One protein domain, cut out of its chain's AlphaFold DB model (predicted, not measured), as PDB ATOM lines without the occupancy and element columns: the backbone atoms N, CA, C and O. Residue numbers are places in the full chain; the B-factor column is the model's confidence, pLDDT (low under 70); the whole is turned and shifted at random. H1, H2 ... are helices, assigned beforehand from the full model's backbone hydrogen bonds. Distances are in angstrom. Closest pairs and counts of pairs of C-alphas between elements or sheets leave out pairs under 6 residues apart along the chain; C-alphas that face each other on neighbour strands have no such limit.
ATOM      1  N   PHE A 133      -7.746  38.505 -43.323       94.50
ATOM      2  CA  PHE A 133      -8.668  37.759 -42.464       94.50
ATOM      3  C   PHE A 133      -9.863  37.190 -43.251       94.50
ATOM      4  O   PHE A 133     -10.246  36.044 -43.020       94.50
ATOM      5  N   VAL A 134     -10.405  37.932 -44.230       93.38
ATOM      6  CA  VAL A 134     -11.511  37.470 -45.093       93.38
ATOM      7  C   VAL A 134     -11.038  36.362 -46.030       93.38
ATOM      8  O   VAL A 134     -11.715  35.339 -46.152       93.38
ATOM      9  N   LYS A 135      -9.849  36.510 -46.629       93.25
ATOM     10  CA  LYS A 135      -9.227  35.467 -47.459       93.25
ATOM     11  C   LYS A 135      -9.071  34.163 -46.673       93.25
ATOM     12  O   LYS A 135      -9.503  33.111 -47.141       93.25
ATOM     13  N   GLN A 136      -8.512  34.226 -45.463       95.81
ATOM     14  CA  GLN A 136      -8.335  33.048 -44.610       95.81
ATOM     15  C   GLN A 136      -9.668  32.437 -44.154       95.81
ATOM     16  O   GLN A 136      -9.796  31.216 -44.126       95.81
ATOM     17  N   MET A 137     -10.688  33.249 -43.857       95.81
ATOM     18  CA  MET A 137     -12.036  32.751 -43.557       95.81
ATOM     19  C   MET A 137     -12.657  31.994 -44.740       95.81
ATOM     20  O   MET A 137     -13.276  30.949 -44.539       95.81
ATOM     21  N   GLY A 138     -12.449  32.474 -45.970       94.44
ATOM     22  CA  GLY A 138     -12.869  31.770 -47.183       94.44
ATOM     23  C   GLY A 138     -12.187  30.406 -47.327       94.44
ATOM     24  O   GLY A 138     -12.856  29.403 -47.572       94.44
ATOM     25  N   VAL A 139     -10.875  30.348 -47.084       94.81
ATOM     26  CA  VAL A 139     -10.089  29.101 -47.093       94.81
ATOM     27  C   VAL A 139     -10.555  28.132 -45.993       94.81
ATOM     28  O   VAL A 139     -10.703  26.936 -46.247       94.81
ATOM     29  N   ALA A 140     -10.918  28.648 -44.814       95.12
ATOM     30  CA  ALA A 140     -11.538  27.891 -43.722       95.12
ATOM     31  C   ALA A 140     -12.974  27.404 -44.028       95.12
ATOM     32  O   ALA A 140     -13.581  26.707 -43.214       95.12
ATOM     33  N   GLY A 141     -13.555  27.767 -45.177       93.56
ATOM     34  CA  GLY A 141     -14.930  27.414 -45.534       93.56
ATOM     35  C   GLY A 141     -15.990  28.184 -44.739       93.56
ATOM     36  O   GLY A 141     -17.100  27.680 -44.552       93.56
ATOM     37  N   ILE A 142     -15.661  29.381 -44.240       93.44
ATOM     38  CA  ILE A 142     -16.591  30.298 -43.572       93.44
ATOM     39  C   ILE A 142     -17.048  31.345 -44.591       93.44
ATOM     40  O   ILE A 142     -16.328  32.287 -44.906       93.44
ATOM     41  N   THR A 143     -18.261  31.178 -45.114       87.19
ATOM     42  CA  THR A 143     -18.783  32.001 -46.219       87.19
ATOM     43  C   THR A 143     -19.594  33.208 -45.748       87.19
ATOM     44  O   THR A 143     -19.547  34.267 -46.368       87.19
ATOM     45  N   SER A 144     -20.306  33.093 -44.625       87.25
ATOM     46  CA  SER A 144     -21.076  34.195 -44.036       87.25
ATOM     47  C   SER A 144     -20.176  35.091 -43.182       87.25
ATOM     48  O   SER A 144     -20.002  34.853 -41.985       87.25
ATOM     49  N   THR A 145     -19.582  36.118 -43.798       90.81
ATOM     50  CA  THR A 145     -18.565  36.967 -43.147       90.81
ATOM     51  C   THR A 145     -19.021  38.390 -42.822       90.81
ATOM     52  O   THR A 145     -18.267  39.115 -42.182       90.81
ATOM     53  N   ASP A 146     -20.255  38.789 -43.152       88.06
ATOM     54  CA  ASP A 146     -20.754  40.168 -42.988       88.06
ATOM     55  C   ASP A 146     -20.551  40.716 -41.568       88.06
ATOM     56  O   ASP A 146     -19.886  41.731 -41.381       88.06
ATOM     57  N   ALA A 147     -21.010  39.986 -40.547       88.25
ATOM     58  CA  ALA A 147     -20.841  40.396 -39.152       88.25
ATOM     59  C   ALA A 147     -19.364  40.477 -38.718       88.25
ATOM     60  O   ALA A 147     -19.018  41.281 -37.854       88.25
ATOM     61  N   GLN A 148     -18.487  39.658 -39.312       91.69
ATOM     62  CA  GLN A 148     -17.049  39.699 -39.029       91.69
ATOM     63  C   GLN A 148     -16.400  40.930 -39.663       91.69
ATOM     64  O   GLN A 148     -15.600  41.601 -39.014       91.69
ATOM     65  N   ARG A 149     -16.804  41.277 -40.890       89.69
ATOM     66  CA  ARG A 149     -16.372  42.503 -41.571       89.69
ATOM     67  C   ARG A 149     -16.847  43.751 -40.832       89.69
ATOM     68  O   ARG A 149     -16.056  44.664 -40.623       89.69
ATOM     69  N   THR A 150     -18.093  43.765 -40.355       88.25
ATOM     70  CA  THR A 150     -18.618  44.875 -39.548       88.25
ATOM     71  C   THR A 150     -17.863  45.003 -38.227       88.25
ATOM     72  O   THR A 150     -17.536  46.115 -37.813       88.25
ATOM     73  N   ALA A 151     -17.534  43.885 -37.572       91.19
ATOM     74  CA  ALA A 151     -16.716  43.901 -36.365       91.19
ATOM     75  C   ALA A 151     -15.319  44.484 -36.631       91.19
ATOM     76  O   ALA A 151     -14.894  45.381 -35.904       91.19
ATOM     77  N   TYR A 152     -14.644  44.029 -37.693       92.44
ATOM     78  CA  TYR A 152     -13.342  44.553 -38.117       92.44
ATOM     79  C   TYR A 152     -13.393  46.060 -38.392       92.44
ATOM     80  O   TYR A 152     -12.599  46.800 -37.820       92.44
ATOM     81  N   PHE A 153     -14.365  46.530 -39.181       86.94
ATOM     82  CA  PHE A 153     -14.534  47.954 -39.486       86.94
ATOM     83  C   PHE A 153     -14.663  48.804 -38.220       86.94
ATOM     84  O   PHE A 153     -13.956  49.795 -38.054       86.94
ATOM     85  N   ASN A 154     -15.524  48.385 -37.291       85.62
ATOM     86  CA  ASN A 154     -15.733  49.121 -36.050       85.62
ATOM     87  C   ASN A 154     -14.490  49.109 -35.144       85.62
ATOM     88  O   ASN A 154     -14.198  50.109 -34.495       85.62
ATOM     89  N   ALA A 155     -13.728  48.014 -35.109       90.69
ATOM     90  CA  ALA A 155     -12.462  47.977 -34.378       90.69
ATOM     91  C   ALA A 155     -11.381  48.855 -35.024       90.69
ATOM     92  O   ALA A 155     -10.657  49.551 -34.313       90.69
ATOM     93  N   ASP A 156     -11.294  48.873 -36.355       86.88
ATOM     94  CA  ASP A 156     -10.357  49.729 -37.088       86.88
ATOM     95  C   ASP A 156     -10.676  51.215 -36.869       86.88
ATOM     96  O   ASP A 156      -9.771  52.008 -36.617       86.88
ATOM     97  N   LEU A 157     -11.961  51.592 -36.840       82.81
ATOM     98  CA  LEU A 157     -12.389  52.941 -36.456       82.81
ATOM     99  C   LEU A 157     -11.905  53.325 -35.052       82.81
ATOM    100  O   LEU A 157     -11.317  54.392 -34.886       82.81
ATOM    101  N   VAL A 158     -12.095  52.449 -34.058       86.50
ATOM    102  CA  VAL A 158     -11.606  52.678 -32.686       86.50
ATOM    103  C   VAL A 158     -10.087  52.836 -32.668       86.50
ATOM    104  O   VAL A 158      -9.569  53.769 -32.055       86.50
ATOM    105  N   ALA A 159      -9.358  51.941 -33.337       85.38
ATOM    106  CA  ALA A 159      -7.902  51.966 -33.356       85.38
ATOM    107  C   ALA A 159      -7.366  53.249 -34.009       85.38
ATOM    108  O   ALA A 159      -6.430  53.859 -33.489       85.38
ATOM    109  N   ARG A 160      -7.978  53.696 -35.114       80.81
ATOM    110  CA  ARG A 160      -7.625  54.948 -35.797       80.81
ATOM    111  C   ARG A 160      -7.953  56.175 -34.960       80.81
ATOM    112  O   ARG A 160      -7.127  57.081 -34.900       80.81
ATOM    113  N   ASP A 161      -9.112  56.198 -34.305       79.94
ATOM    114  CA  ASP A 161      -9.507  57.287 -33.411       79.94
ATOM    115  C   ASP A 161      -8.527  57.431 -32.237       79.94
ATOM    116  O   ASP A 161      -7.957  58.502 -32.024       79.94
ATOM    117  N   VAL A 162      -8.236  56.333 -31.531       80.31
ATOM    118  CA  VAL A 162      -7.270  56.324 -30.422       80.31
ATOM    119  C   VAL A 162      -5.873  56.729 -30.906       80.31
ATOM    120  O   VAL A 162      -5.203  57.548 -30.274       80.31
ATOM    121  N   ALA A 163      -5.435  56.213 -32.059       75.56
ATOM    122  CA  ALA A 163      -4.156  56.591 -32.654       75.56
ATOM    123  C   ALA A 163      -4.095  58.078 -33.035       75.56
ATOM    124  O   ALA A 163      -3.037  58.698 -32.909       75.56
ATOM    125  N   ALA A 164      -5.212  58.655 -33.485       70.06
ATOM    126  CA  ALA A 164      -5.312  60.068 -33.825       70.06
ATOM    127  C   ALA A 164      -5.293  60.967 -32.580       70.06
ATOM    128  O   ALA A 164      -4.658  62.021 -32.616       70.06
ATOM    129  N   ARG A 165      -5.944  60.547 -31.488       73.81
ATOM    130  CA  ARG A 165      -5.948  61.268 -30.202       73.81
ATOM    131  C   ARG A 165      -4.609  61.181 -29.469       73.81
ATOM    132  O   ARG A 165      -4.265  62.098 -28.733       73.81
ATOM    133  N   ALA A 166      -3.849  60.108 -29.693       76.56
ATOM    134  CA  ALA A 166      -2.502  59.893 -29.161       76.56
ATOM    135  C   ALA A 166      -2.390  59.989 -27.622       76.56
ATOM    136  O   ALA A 166      -1.332  60.314 -27.081       76.56
ATOM    137  N   VAL A 167      -3.472  59.672 -26.906       80.75
ATOM    138  CA  VAL A 167      -3.491  59.610 -25.441       80.75
ATOM    139  C   VAL A 167      -2.747  58.354 -24.991       80.75
ATOM    140  O   VAL A 167      -3.120  57.243 -25.366       80.75
ATOM    141  N   SER A 168      -1.691  58.521 -24.188       78.25
ATOM    142  CA  SER A 168      -0.789  57.427 -23.790       78.25
ATOM    143  C   SER A 168      -1.526  56.233 -23.177       78.25
ATOM    144  O   SER A 168      -1.261  55.096 -23.561       78.25
ATOM    145  N   ASP A 169      -2.477  56.483 -22.276       80.50
ATOM    146  CA  ASP A 169      -3.215  55.421 -21.582       80.50
ATOM    147  C   ASP A 169      -4.137  54.641 -22.527       80.50
ATOM    148  O   ASP A 169      -4.253  53.422 -22.426       80.50
ATOM    149  N   GLU A 170      -4.753  55.316 -23.498       85.56
ATOM    150  CA  GLU A 170      -5.602  54.662 -24.496       85.56
ATOM    151  C   GLU A 170      -4.766  53.874 -25.508       85.56
ATOM    152  O   GLU A 170      -5.131  52.762 -25.879       85.56
ATOM    153  N   LEU A 171      -3.608  54.404 -25.913       82.69
ATOM    154  CA  LEU A 171      -2.652  53.682 -26.753       82.69
ATOM    155  C   LEU A 171      -2.122  52.427 -26.052       82.69
ATOM    156  O   LEU A 171      -2.015  51.372 -26.680       82.69
ATOM    157  N   ALA A 172      -1.785  52.536 -24.765       86.94
ATOM    158  CA  ALA A 172      -1.368  51.401 -23.952       86.94
ATOM    159  C   ALA A 172      -2.491  50.362 -23.850       86.94
ATOM    160  O   ALA A 172      -2.243  49.179 -24.054       86.94
ATOM    161  N   ALA A 173      -3.728  50.809 -23.649       90.94
ATOM    162  CA  ALA A 173      -4.884  49.934 -23.577       90.94
ATOM    163  C   ALA A 173      -5.238  49.250 -24.905       90.94
ATOM    164  O   ALA A 173      -5.655  48.095 -24.894       90.94
ATOM    165  N   VAL A 174      -5.049  49.906 -26.057       91.75
ATOM    166  CA  VAL A 174      -5.195  49.236 -27.364       91.75
ATOM    167  C   VAL A 174      -4.157  48.127 -27.494       91.75
ATOM    168  O   VAL A 174      -4.504  47.021 -27.890       91.75
ATOM    169  N   ARG A 175      -2.899  48.389 -27.111       91.94
ATOM    170  CA  ARG A 175      -1.840  47.367 -27.135       91.94
ATOM    171  C   ARG A 175      -2.137  46.210 -26.186       91.94
ATOM    172  O   ARG A 175      -1.909  45.065 -26.551       91.94
ATOM    173  N   GLU A 176      -2.644  46.503 -24.992       93.88
ATOM    174  CA  GLU A 176      -3.064  45.490 -24.025       93.88
ATOM    175  C   GLU A 176      -4.179  44.607 -24.598       93.88
ATOM    176  O   GLU A 176      -4.079  43.383 -24.540       93.88
ATOM    177  N   LEU A 177      -5.198  45.212 -25.218       94.50
ATOM    178  CA  LEU A 177      -6.292  44.486 -25.857       94.50
ATOM    179  C   LEU A 177      -5.807  43.619 -27.031       94.50
ATOM    180  O   LEU A 177      -6.191  42.454 -27.117       94.50
ATOM    181  N   ASP A 178      -4.937  44.157 -27.889       94.12
ATOM    182  CA  ASP A 178      -4.280  43.429 -28.985       94.12
ATOM    183  C   ASP A 178      -3.519  42.199 -28.475       94.12
ATOM    184  O   ASP A 178      -3.630  41.105 -29.032       94.12
ATOM    185  N   THR A 179      -2.730  42.369 -27.411       95.06
ATOM    186  CA  THR A 179      -1.983  41.274 -26.786       95.06
ATOM    187  C   THR A 179      -2.923  40.249 -26.155       95.06
ATOM    188  O   THR A 179      -2.678  39.054 -26.291       95.06
ATOM    189  N   ALA A 180      -4.014  40.681 -25.519       95.69
ATOM    190  CA  ALA A 180      -4.984  39.780 -24.903       95.69
ATOM    191  C   ALA A 180      -5.703  38.895 -25.938       95.69
ATOM    192  O   ALA A 180      -5.800  37.681 -25.753       95.69
ATOM    193  N   VAL A 181      -6.177  39.472 -27.050       96.62
ATOM    194  CA  VAL A 181      -6.848  38.682 -28.098       96.62
ATOM    195  C   VAL A 181      -5.867  37.757 -28.826       96.62
ATOM    196  O   VAL A 181      -6.236  36.623 -29.129       96.62
ATOM    197  N   LEU A 182      -4.614  38.186 -29.035       97.31
ATOM    198  CA  LEU A 182      -3.564  37.315 -29.571       97.31
ATOM    199  C   LEU A 182      -3.272  36.141 -28.627       97.31
ATOM    200  O   LEU A 182      -3.234  35.007 -29.090       97.31
ATOM    201  N   GLY A 183      -3.144  36.385 -27.320       97.38
ATOM    202  CA  GLY A 183      -2.922  35.322 -26.334       97.38
ATOM    203  C   GLY A 183      -4.030  34.267 -26.354       97.38
ATOM    204  O   GLY A 183      -3.756  33.072 -26.355       97.38
ATOM    205  N   HIS A 184      -5.295  34.676 -26.505       97.56
ATOM    206  CA  HIS A 184      -6.398  33.721 -26.661       97.56
ATOM    207  C   HIS A 184      -6.323  32.876 -27.934       97.56
ATOM    208  O   HIS A 184      -6.805  31.738 -27.931       97.56
ATOM    209  N   TRP A 185      -5.763  33.423 -29.013       98.25
ATOM    210  CA  TRP A 185      -5.469  32.657 -30.217       98.25
ATOM    211  C   TRP A 185      -4.315  31.677 -29.985       98.25
ATOM    212  O   TRP A 185      -4.466  30.506 -30.325       98.25
ATOM    213  N   GLU A 186      -3.224  32.110 -29.344       98.25
ATOM    214  CA  GLU A 186      -2.077  31.255 -28.990       98.25
ATOM    215  C   GLU A 186      -2.516  30.068 -28.118       98.25
ATOM    216  O   GLU A 186      -2.208  28.916 -28.425       98.25
ATOM    217  N   ASP A 187      -3.347  30.322 -27.107       97.81
ATOM    218  CA  ASP A 187      -3.932  29.284 -26.259       97.81
ATOM    219  C   ASP A 187      -4.855  28.331 -27.032       97.81
ATOM    220  O   ASP A 187      -5.113  27.212 -26.591       97.81
ATOM    221  N   ALA A 188      -5.480  28.781 -28.125       97.75
ATOM    222  CA  ALA A 188      -6.406  27.958 -28.904       97.75
ATOM    223  C   ALA A 188      -5.665  27.075 -29.909       97.75
ATOM    224  O   ALA A 188      -6.070  25.937 -30.129       97.75
ATOM    225  N   VAL A 189      -4.570  27.564 -30.492       97.19
ATOM    226  CA  VAL A 189      -3.715  26.733 -31.349       97.19
ATOM    227  C   VAL A 189      -2.877  25.745 -30.540       97.19
ATOM    228  O   VAL A 189      -2.575  24.675 -31.046       97.19
ATOM    229  N   ALA A 190      -2.536  26.067 -29.288       97.25
ATOM    230  CA  ALA A 190      -1.833  25.153 -28.386       97.25
ATOM    231  C   ALA A 190      -2.737  24.052 -27.796       97.25
ATOM    232  O   ALA A 190      -2.234  23.063 -27.264       97.25
ATOM    233  N   ASP A 191      -4.060  24.225 -27.854       97.25
ATOM    234  CA  ASP A 191      -5.038  23.243 -27.390       97.25
ATOM    235  C   ASP A 191      -5.305  22.204 -28.496       97.25
ATOM    236  O   ASP A 191      -5.889  22.563 -29.524       97.25
ATOM    237  N   PRO A 192      -4.976  20.910 -28.296       95.81
ATOM    238  CA  PRO A 192      -5.212  19.864 -29.295       95.81
ATOM    239  C   PRO A 192      -6.679  19.733 -29.715       95.81
ATOM    240  O   PRO A 192      -6.985  19.193 -30.778       95.81
ATOM    241  N   ALA A 193      -7.617  20.202 -28.883       95.25
ATOM    242  CA  ALA A 193      -9.022  20.212 -29.240       95.25
ATOM    243  C   ALA A 193      -9.314  21.200 -30.373       95.25
ATOM    244  O   ALA A 193     -10.202  20.907 -31.170       95.25
ATOM    245  N   SER A 194      -8.600  22.326 -30.469       95.69
ATOM    246  CA  SER A 194      -8.843  23.410 -31.434       95.69
ATOM    247  C   SER A 194      -7.680  23.720 -32.380       95.69
ATOM    248  O   SER A 194      -7.843  24.580 -33.243       95.69
ATOM    249  N   GLU A 195      -6.553  23.025 -32.258       95.00
ATOM    250  CA  GLU A 195      -5.405  23.153 -33.156       95.00
ATOM    251  C   GLU A 195      -5.811  22.933 -34.633       95.00
ATOM    252  O   GLU A 195      -6.498  21.954 -34.954       95.00
ATOM    253  N   PRO A 196      -5.420  23.831 -35.558       94.69
ATOM    254  CA  PRO A 196      -5.699  23.662 -36.978       94.69
ATOM    255  C   PRO A 196      -4.743  22.639 -37.615       94.69
ATOM    256  O   PRO A 196      -3.520  22.751 -37.517       94.69
ATOM    257  N   THR A 197      -5.303  21.676 -38.343       95.88
ATOM    258  CA  THR A 197      -4.577  20.553 -38.964       95.88
ATOM    259  C   THR A 197      -4.777  20.503 -40.477       95.88
ATOM    260  O   THR A 197      -5.753  21.037 -41.001       95.88
ATOM    261  N   ASP A 198      -3.885  19.805 -41.177       95.19
ATOM    262  CA  ASP A 198      -4.012  19.471 -42.603       95.19
ATOM    263  C   ASP A 198      -5.092  18.401 -42.873       95.19
ATOM    264  O   ASP A 198      -5.726  18.383 -43.929       95.19
ATOM    265  N   ILE A 199      -5.371  17.550 -41.885       92.88
ATOM    266  CA  ILE A 199      -6.490  16.599 -41.886       92.88
ATOM    267  C   ILE A 199      -7.796  17.327 -41.545       92.88
ATOM    268  O   ILE A 199      -7.834  18.132 -40.619       92.88
ATOM    269  N   GLU A 200      -8.876  17.038 -42.285       92.88
ATOM    270  CA  GLU A 200     -10.177  17.718 -42.141       92.88
ATOM    271  C   GLU A 200     -10.039  19.253 -42.102       92.88
ATOM    272  O   GLU A 200     -10.714  19.943 -41.343       92.88
ATOM    273  N   TYR A 201      -9.153  19.781 -42.945       94.94
ATOM    274  CA  TYR A 201      -8.641  21.152 -42.929       94.94
ATOM    275  C   TYR A 201      -9.682  22.256 -42.646       94.94
ATOM    276  O   TYR A 201      -9.501  23.095 -41.767       94.94
ATOM    277  N   GLN A 202     -10.828  22.260 -43.338       97.00
ATOM    278  CA  GLN A 202     -11.874  23.269 -43.094       97.00
ATOM    279  C   GLN A 202     -12.624  23.053 -41.772       97.00
ATOM    280  O   GLN A 202     -13.138  23.992 -41.166       97.00
ATOM    281  N   VAL A 203     -12.756  21.807 -41.321       96.44
ATOM    282  CA  VAL A 203     -13.386  21.485 -40.036       96.44
ATOM    283  C   VAL A 203     -12.472  21.908 -38.890       96.44
ATOM    284  O   VAL A 203     -12.956  22.570 -37.972       96.44
ATOM    285  N   SER A 204     -11.174  21.593 -38.958       96.69
ATOM    286  CA  SER A 204     -10.188  22.005 -37.951       96.69
ATOM    287  C   SER A 204     -10.077  23.536 -37.877       96.69
ATOM    288  O   SER A 204     -10.216  24.108 -36.796       96.69
ATOM    289  N   ALA A 205     -10.012  24.224 -39.022       97.06
ATOM    290  CA  ALA A 205     -10.019  25.688 -39.100       97.06
ATOM    291  C   ALA A 205     -11.275  26.335 -38.484       97.06
ATOM    292  O   ALA A 205     -11.192  27.282 -37.697       97.06
ATOM    293  N   ARG A 206     -12.472  25.810 -38.788       97.31
ATOM    294  CA  ARG A 206     -13.726  26.309 -38.185       97.31
ATOM    295  C   ARG A 206     -13.783  26.072 -36.683       97.31
ATOM    296  O   ARG A 206     -14.381  26.873 -35.966       97.31
ATOM    297  N   ARG A 207     -13.164  24.994 -36.201       97.62
ATOM    298  CA  ARG A 207     -13.071  24.698 -34.773       97.62
ATOM    299  C   ARG A 207     -12.167  25.697 -34.057       97.62
ATOM    300  O   ARG A 207     -12.592  26.233 -33.035       97.62
ATOM    301  N   LEU A 208     -11.001  26.011 -34.628       97.88
ATOM    302  CA  LEU A 208     -10.138  27.089 -34.140       97.88
ATOM    303  C   LEU A 208     -10.905  28.412 -34.080       97.88
ATOM    304  O   LEU A 208     -10.956  29.054 -33.034       97.88
ATOM    305  N   PHE A 209     -11.558  28.794 -35.181       97.25
ATOM    306  CA  PHE A 209     -12.346  30.024 -35.251       97.25
ATOM    307  C   PHE A 209     -13.403  30.095 -34.140       97.25
ATOM    308  O   PHE A 209     -13.515  31.111 -33.453       97.25
ATOM    309  N   ALA A 210     -14.165  29.016 -33.936       95.81
ATOM    310  CA  ALA A 210     -15.187  28.952 -32.896       95.81
ATOM    311  C   ALA A 210     -14.587  29.057 -31.484       95.81
ATOM    312  O   ALA A 210     -15.112  29.806 -30.657       95.81
ATOM    313  N   ALA A 211     -13.477  28.359 -31.220       97.25
ATOM    314  CA  ALA A 211     -12.782  28.399 -29.938       97.25
ATOM    315  C   ALA A 211     -12.257  29.809 -29.623       97.25
ATOM    316  O   ALA A 211     -12.548  30.353 -28.557       97.25
ATOM    317  N   VAL A 212     -11.561  30.437 -30.574       97.62
ATOM    318  CA  VAL A 212     -11.017  31.794 -30.423       97.62
ATOM    319  C   VAL A 212     -12.138  32.808 -30.240       97.62
ATOM    320  O   VAL A 212     -12.129  33.553 -29.265       97.62
ATOM    321  N   MET A 213     -13.156  32.813 -31.105       94.56
ATOM    322  CA  MET A 213     -14.270  33.765 -30.994       94.56
ATOM    323  C   MET A 213     -15.069  33.581 -29.697       94.56
ATOM    324  O   MET A 213     -15.555  34.564 -29.136       94.56
ATOM    325  N   GLY A 214     -15.172  32.344 -29.202       93.00
ATOM    326  CA  GLY A 214     -15.790  32.019 -27.919       93.00
ATOM    327  C   GLY A 214     -15.011  32.534 -26.703       93.00
ATOM    328  O   GLY A 214     -15.638  32.869 -25.697       93.00
ATOM    329  N   ARG A 215     -13.678  32.645 -26.803       93.75
ATOM    330  CA  ARG A 215     -12.794  33.224 -25.774       93.75
ATOM    331  C   ARG A 215     -12.728  34.750 -25.876       93.75
ATOM    332  O   ARG A 215     -12.922  35.438 -24.882       93.75
ATOM    333  N   VAL A 216     -12.569  35.285 -27.086       92.50
ATOM    334  CA  VAL A 216     -12.472  36.730 -27.373       92.50
ATOM    335  C   VAL A 216     -13.700  37.501 -26.877       92.50
ATOM    336  O   VAL A 216     -13.563  38.596 -26.348       92.50
ATOM    337  N   GLN A 217     -14.906  36.930 -26.963       86.00
ATOM    338  CA  GLN A 217     -16.118  37.560 -26.413       86.00
ATOM    339  C   GLN A 217     -16.114  37.720 -24.876       86.00
ATOM    340  O   GLN A 217     -16.937  38.469 -24.359       86.00
ATOM    341  N   GLN A 218     -15.238  37.006 -24.159       86.94
ATOM    342  CA  GLN A 218     -15.102  37.064 -22.697       86.94
ATOM    343  C   GLN A 218     -13.988  38.019 -22.245       86.94
ATOM    344  O   GLN A 218     -13.786  38.202 -21.046       86.94
ATOM    345  N   VAL A 219     -13.249  38.621 -23.183       89.88
ATOM    346  CA  VAL A 219     -12.182  39.569 -22.858       89.88
ATOM    347  C   VAL A 219     -12.793  40.818 -22.236       89.88
ATOM    348  O   VAL A 219     -13.595  41.522 -22.854       89.88
ATOM    349  N   ASN A 220     -12.356  41.117 -21.017       86.25
ATOM    350  CA  ASN A 220     -12.634  42.392 -20.380       86.25
ATOM    351  C   ASN A 220     -11.705  43.432 -20.987       86.25
ATOM    352  O   ASN A 220     -10.494  43.398 -20.771       86.25
ATOM    353  N   ALA A 221     -12.270  44.343 -21.767       81.62
ATOM    354  CA  ALA A 221     -11.477  45.411 -22.329       81.62
ATOM    355  C   ALA A 221     -10.955  46.351 -21.232       81.62
ATOM    356  O   ALA A 221     -11.676  46.611 -20.260       81.62
ATOM    357  N   PRO A 222      -9.743  46.912 -21.397       83.69
ATOM    358  CA  PRO A 222      -9.204  47.838 -20.422       83.69
ATOM    359  C   PRO A 222     -10.144  49.020 -20.212       83.69
ATOM    360  O   PRO A 222     -10.643  49.629 -21.164       83.69
ATOM    361  N   ALA A 223     -10.308  49.410 -18.950       78.50
ATOM    362  CA  ALA A 223     -11.146  50.530 -18.550       78.50
ATOM    363  C   ALA A 223     -10.599  51.887 -19.006       78.50
ATOM    364  O   ALA A 223     -11.095  52.891 -18.516       78.50
ATOM    365  N   ALA A 224      -9.619  51.951 -19.911       79.44
ATOM    366  CA  ALA A 224      -9.184  53.144 -20.635       79.44
ATOM    367  C   ALA A 224      -9.908  53.307 -21.994       79.44
ATOM    368  O   ALA A 224      -9.991  54.419 -22.508       79.44
ATOM    369  N   LEU A 225     -10.503  52.239 -22.547       79.56
ATOM    370  CA  LEU A 225     -11.108  52.243 -23.881       79.56
ATOM    371  C   LEU A 225     -12.647  52.248 -23.850       79.56
ATOM    372  O   LEU A 225     -13.250  51.489 -23.088       79.56
ATOM    373  N   PRO A 226     -13.315  53.046 -24.703       75.50
ATOM    374  CA  PRO A 226     -14.762  52.981 -24.932       75.50
ATOM    375  C   PRO A 226     -15.114  51.849 -25.916       75.50
ATOM    376  O   PRO A 226     -15.651  52.089 -26.998       75.50
ATOM    377  N   VAL A 227     -14.759  50.602 -25.594       83.62
ATOM    378  CA  VAL A 227     -14.995  49.456 -26.489       83.62
ATOM    379  C   VAL A 227     -16.157  48.574 -26.046       83.62
ATOM    380  O   VAL A 227     -16.408  48.369 -24.863       83.62
ATOM    381  N   ARG A 228     -16.864  48.028 -27.037       85.56
ATOM    382  CA  ARG A 228     -17.982  47.090 -26.880       85.56
ATOM    383  C   ARG A 228     -17.563  45.708 -27.401       85.56
ATOM    384  O   ARG A 228     -16.592  45.629 -28.155       85.56
ATOM    385  N   PRO A 229     -18.307  44.625 -27.105       88.56
ATOM    386  CA  PRO A 229     -17.942  43.275 -27.552       88.56
ATOM    387  C   PRO A 229     -17.700  43.141 -29.064       88.56
ATOM    388  O   PRO A 229     -16.851  42.365 -29.493       88.56
ATOM    389  N   ILE A 230     -18.403  43.929 -29.885       88.81
ATOM    390  CA  ILE A 230     -18.186  43.963 -31.338       88.81
ATOM    391  C   ILE A 230     -16.782  44.464 -31.718       88.81
ATOM    392  O   ILE A 230     -16.176  43.909 -32.630       88.81
ATOM    393  N   HIS A 231     -16.231  45.440 -30.988       91.38
ATOM    394  CA  HIS A 231     -14.872  45.943 -31.210       91.38
ATOM    395  C   HIS A 231     -13.847  44.875 -30.851       91.38
ATOM    396  O   HIS A 231     -12.930  44.623 -31.616       91.38
ATOM    397  N   VAL A 232     -14.039  44.184 -29.726       93.81
ATOM    398  CA  VAL A 232     -13.131  43.124 -29.266       93.81
ATOM    399  C   VAL A 232     -13.041  41.983 -30.291       93.81
ATOM    400  O   VAL A 232     -11.947  41.526 -30.618       93.81
ATOM    401  N   ARG A 233     -14.173  41.583 -30.893       94.19
ATOM    402  CA  ARG A 233     -14.176  40.631 -32.024       94.19
ATOM    403  C   ARG A 233     -13.418  41.170 -33.235       94.19
ATOM    404  O   ARG A 233     -12.677  40.426 -33.868       94.19
ATOM    405  N   GLY A 234     -13.590  42.451 -33.550       94.44
ATOM    406  CA  GLY A 234     -12.873  43.109 -34.637       94.44
ATOM    407  C   GLY A 234     -11.364  43.209 -34.412       94.44
ATOM    408  O   GLY A 234     -10.608  43.014 -35.356       94.44
ATOM    409  N   PHE A 235     -10.915  43.425 -33.172       95.81
ATOM    410  CA  PHE A 235      -9.493  43.435 -32.817       95.81
ATOM    411  C   PHE A 235      -8.827  42.087 -33.104       95.81
ATOM    412  O   PHE A 235      -7.722  42.057 -33.637       95.81
ATOM    413  N   MET A 236      -9.519  40.966 -32.873       97.31
ATOM    414  CA  MET A 236      -8.995  39.659 -33.281       97.31
ATOM    415  C   MET A 236      -8.822  39.556 -34.806       97.31
ATOM    416  O   MET A 236      -7.806  39.053 -35.283       97.31
ATOM    417  N   HIS A 237      -9.773  40.070 -35.593       96.69
ATOM    418  CA  HIS A 237      -9.622  40.117 -37.055       96.69
ATOM    419  C   HIS A 237      -8.481  41.026 -37.489       96.69
ATOM    420  O   HIS A 237      -7.783  40.689 -38.437       96.69
ATOM    421  N   LYS A 238      -8.242  42.128 -36.773       94.50
ATOM    422  CA  LYS A 238      -7.090  42.998 -37.003       94.50
ATOM    423  C   LYS A 238      -5.765  42.269 -36.772       94.50
ATOM    424  O   LYS A 238      -4.879  42.368 -37.609       94.50
ATOM    425  N   VAL A 239      -5.648  41.474 -35.708       96.50
ATOM    426  CA  VAL A 239      -4.450  40.655 -35.448       96.50
ATOM    427  C   VAL A 239      -4.182  39.656 -36.584       96.50
ATOM    428  O   VAL A 239      -3.028  39.459 -36.971       96.50
ATOM    429  N   VAL A 240      -5.230  39.044 -37.143       96.38
ATOM    430  CA  VAL A 240      -5.102  38.160 -38.317       96.38
ATOM    431  C   VAL A 240      -4.730  38.947 -39.571       96.38
ATOM    432  O   VAL A 240      -3.879  38.506 -40.338       96.38
ATOM    433  N   ASP A 241      -5.343  40.112 -39.777       94.75
ATOM    434  CA  ASP A 241      -5.093  40.968 -40.938       94.75
ATOM    435  C   ASP A 241      -3.666  41.542 -40.950       94.75
ATOM    436  O   ASP A 241      -3.025  41.597 -41.995       94.75
ATOM    437  N   ASP A 242      -3.118  41.840 -39.768       91.50
ATOM    438  CA  ASP A 242      -1.724  42.246 -39.558       91.50
ATOM    439  C   ASP A 242      -0.728  41.068 -39.728       91.50
ATOM    440  O   ASP A 242       0.482  41.244 -39.567       91.50
ATOM    441  N   GLY A 243      -1.206  39.850 -40.024       91.25
ATOM    442  CA  GLY A 243      -0.373  38.664 -40.257       91.25
ATOM    443  C   GLY A 243       0.290  38.100 -38.997       91.25
ATOM    444  O   GLY A 243       1.299  37.402 -39.090       91.25
ATOM    445  N   ARG A 244      -0.239  38.408 -37.808       94.31
ATOM    446  CA  ARG A 244       0.284  37.916 -36.519       94.31
ATOM    447  C   ARG A 244      -0.369  36.606 -36.071       94.31
ATOM    448  O   ARG A 244       0.175  35.927 -35.207       94.31
ATOM    449  N   ALA A 245      -1.513  36.265 -36.657       96.88
ATOM    450  CA  ALA A 245      -2.287  35.058 -36.391       96.88
ATOM    451  C   ALA A 245      -2.994  34.583 -37.671       96.88
ATOM    452  O   ALA A 245      -3.015  35.289 -38.684       96.88
ATOM    453  N   GLY A 246      -3.634  33.414 -37.613       97.00
ATOM    454  CA  GLY A 246      -4.426  32.906 -38.729       97.00
ATOM    455  C   GLY A 246      -5.503  31.894 -38.358       97.00
ATOM    456  O   GLY A 246      -5.527  31.360 -37.250       97.00
ATOM    457  N   TRP A 247      -6.421  31.646 -39.290       97.69
ATOM    458  CA  TRP A 247      -7.586  30.775 -39.096       97.69
ATOM    459  C   TRP A 247      -7.375  29.332 -39.552       97.69
ATOM    460  O   TRP A 247      -8.200  28.476 -39.249       97.69
ATOM    461  N   VAL A 248      -6.300  29.064 -40.286       97.44
ATOM    462  CA  VAL A 248      -6.043  27.781 -40.952       97.44
ATOM    463  C   VAL A 248      -4.622  27.298 -40.677       97.44
ATOM    464  O   VAL A 248      -3.800  28.062 -40.179       97.44
ATOM    465  N   HIS A 249      -4.329  26.034 -40.975       96.94
ATOM    466  CA  HIS A 249      -3.053  25.398 -40.631       96.94
ATOM    467  C   HIS A 249      -1.831  26.105 -41.258       96.94
ATOM    468  O   HIS A 249      -0.896  26.498 -40.565       96.94
ATOM    469  N   ASP A 250      -1.884  26.346 -42.564       96.00
ATOM    470  CA  ASP A 250      -0.866  26.973 -43.423       96.00
ATOM    471  C   ASP A 250      -1.045  28.501 -43.537       96.00
ATOM    472  O   ASP A 250      -0.706  29.130 -44.541       96.00
ATOM    473  N   TRP A 251      -1.587  29.144 -42.497       96.00
ATOM    474  CA  TRP A 251      -1.914  30.571 -42.546       96.00
ATOM    475  C   TRP A 251      -0.714  31.480 -42.842       96.00
ATOM    476  O   TRP A 251      -0.899  32.554 -43.418       96.00
ATOM    477  N   ARG A 252       0.505  31.067 -42.464       94.94
ATOM    478  CA  ARG A 252       1.739  31.822 -42.733       94.94
ATOM    479  C   ARG A 252       2.020  31.908 -44.229       94.94
ATOM    480  O   ARG A 252       2.254  33.005 -44.725       94.94
ATOM    481  N   ASP A 253       1.871  30.803 -44.951       94.06
ATOM    482  CA  ASP A 253       2.055  30.757 -46.405       94.06
ATOM    483  C   ASP A 253       1.001  31.631 -47.110       94.06
ATOM    484  O   ASP A 253       1.280  32.384 -48.052       94.06
ATOM    485  N   ILE A 254      -0.236  31.616 -46.599       92.50
ATOM    486  CA  ILE A 254      -1.318  32.471 -47.100       92.50
ATOM    487  C   ILE A 254      -1.025  33.954 -46.834       92.50
ATOM    488  O   ILE A 254      -1.284  34.778 -47.718       92.50
ATOM    489  N   ALA A 255      -0.485  34.302 -45.664       91.00
ATOM    490  CA  ALA A 255      -0.101  35.668 -45.307       91.00
ATOM    491  C   ALA A 255       1.085  36.173 -46.146       91.00
ATOM    492  O   ALA A 255       1.051  37.295 -46.651       91.00
ATOM    493  N   GLU A 256       2.097  35.337 -46.379       90.19
ATOM    494  CA  GLU A 256       3.222  35.661 -47.262       90.19
ATOM    495  C   GLU A 256       2.750  35.905 -48.698       90.19
ATOM    496  O   GLU A 256       3.051  36.950 -49.277       90.19
ATOM    497  N   SER A 257       1.920  35.010 -49.248       86.62
ATOM    498  CA  SER A 257       1.347  35.185 -50.593       86.62
ATOM    499  C   SER A 257       0.453  36.422 -50.715       86.62
ATOM    500  O   SER A 257       0.325  36.988 -51.798       86.62
ATOM    501  N   HIS A 258      -0.179  36.845 -49.618       82.69
ATOM    502  CA  HIS A 258      -1.024  38.033 -49.572       82.69
ATOM    503  C   HIS A 258      -0.212  39.338 -49.622       82.69
ATOM    504  O   HIS A 258      -0.655  40.308 -50.235       82.69
ATOM    505  N   ASN A 259       0.988  39.345 -49.038       75.69
ATOM    506  CA  ASN A 259       1.881  40.506 -49.015       75.69
ATOM    507  C   ASN A 259       2.692  40.688 -50.310       75.69
ATOM    508  O   ASN A 259       3.313  41.737 -50.511       75.69
ATOM    509  N   LEU A 260       2.700  39.690 -51.199       71.19
ATOM    510  CA  LEU A 260       3.349  39.794 -52.501       71.19
ATOM    511  C   LEU A 260       2.514  40.661 -53.462       71.19
ATOM    512  O   LEU A 260       1.289  40.532 -53.516       71.19
TER     513      LEU A 260
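AT A GLANCE: This is residues 133 to 260 of the 281 residues of an uncharacterized protein of Mycobacterium sp. WY10 (UniProt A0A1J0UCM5). A short helix, H5, sits in the middle and crosses two longer helices, H2 and H3, which make a V-shaped hairpin joined at one end. H4 folds back on the last part of H3, residues 181 to 189, while H1 packs on residues 237 to 241 of H5 and H6 lies farthest from the centre, near H1. The printed part has 128 residues with six named helices, H1 to H6 in order, and no named strand; the class is all helix. It is compact, with a radius of gyration of the C-alphas of 14.5 A, and the C-alphas span 46 by 31 by 23 A.

IN THESE COORDINATES: H1 is residues 133 to 139, beginning at C-alpha 133 at (-8.668, 37.759, -42.464). H2, residues 146 to 165, is 28.8 A long from first to last C-alpha, and H3, residues 168 to 189, is 31.7 A. H4, residues 201 to 216, measures 22.3 A, and H5, residues 229 to 241, 18.7 A. H6, residues 251 to 259, ends at C-alpha 259 at (1.881, 40.506, -49.015).

HOW THE PARTS SIT: The hub is H5, which touches four helices. It touches H2, about perpendicular at 88 degrees, with the C-alphas of Tyr 152 and Gly 234 closest at 3.8 A. It touches residues 177 to 182 of H3, closest C-alphas Val 181 and Met 236 at 5.7 A. H4 and H5 are a helical hairpin that touches through residues 213 to 216 and 232 to 236, closest C-alphas Val 216 and Arg 233 at 6.3 A. H1 touches H5 at the C-alphas of Phe 133 and Asp 241, 5.0 A apart. H2 and H3 are a helical hairpin, opposite ways at a shallow tilt of 33 degrees, only just short of steep; the C-alphas of Val 162 and Glu 170 are closest, 6.4 A apart. H3 and H4 are another, at a steep tilt of 40 degrees, closest C-alphas Trp 185 and Val 212 at 5.6 A. H2 and H4 are apart. H6 and H1 are close but not clearly touching, the closest C-alphas Gln 136 and Trp 251 at 7.2 A. In H1 to H6 every O i to N i+4 pair is within hydrogen-bond range.

THE WHOLE: The C-alphas farthest apart are those of Arg 165 and Ile 199, at 46.2 A. The printed part has no cut. The links from H3 to H4 and from H4 to H5 are long; the latter is residues 217 to 228. The mean pLDDT of the printed part is 90.9, and no printed residue is under 70.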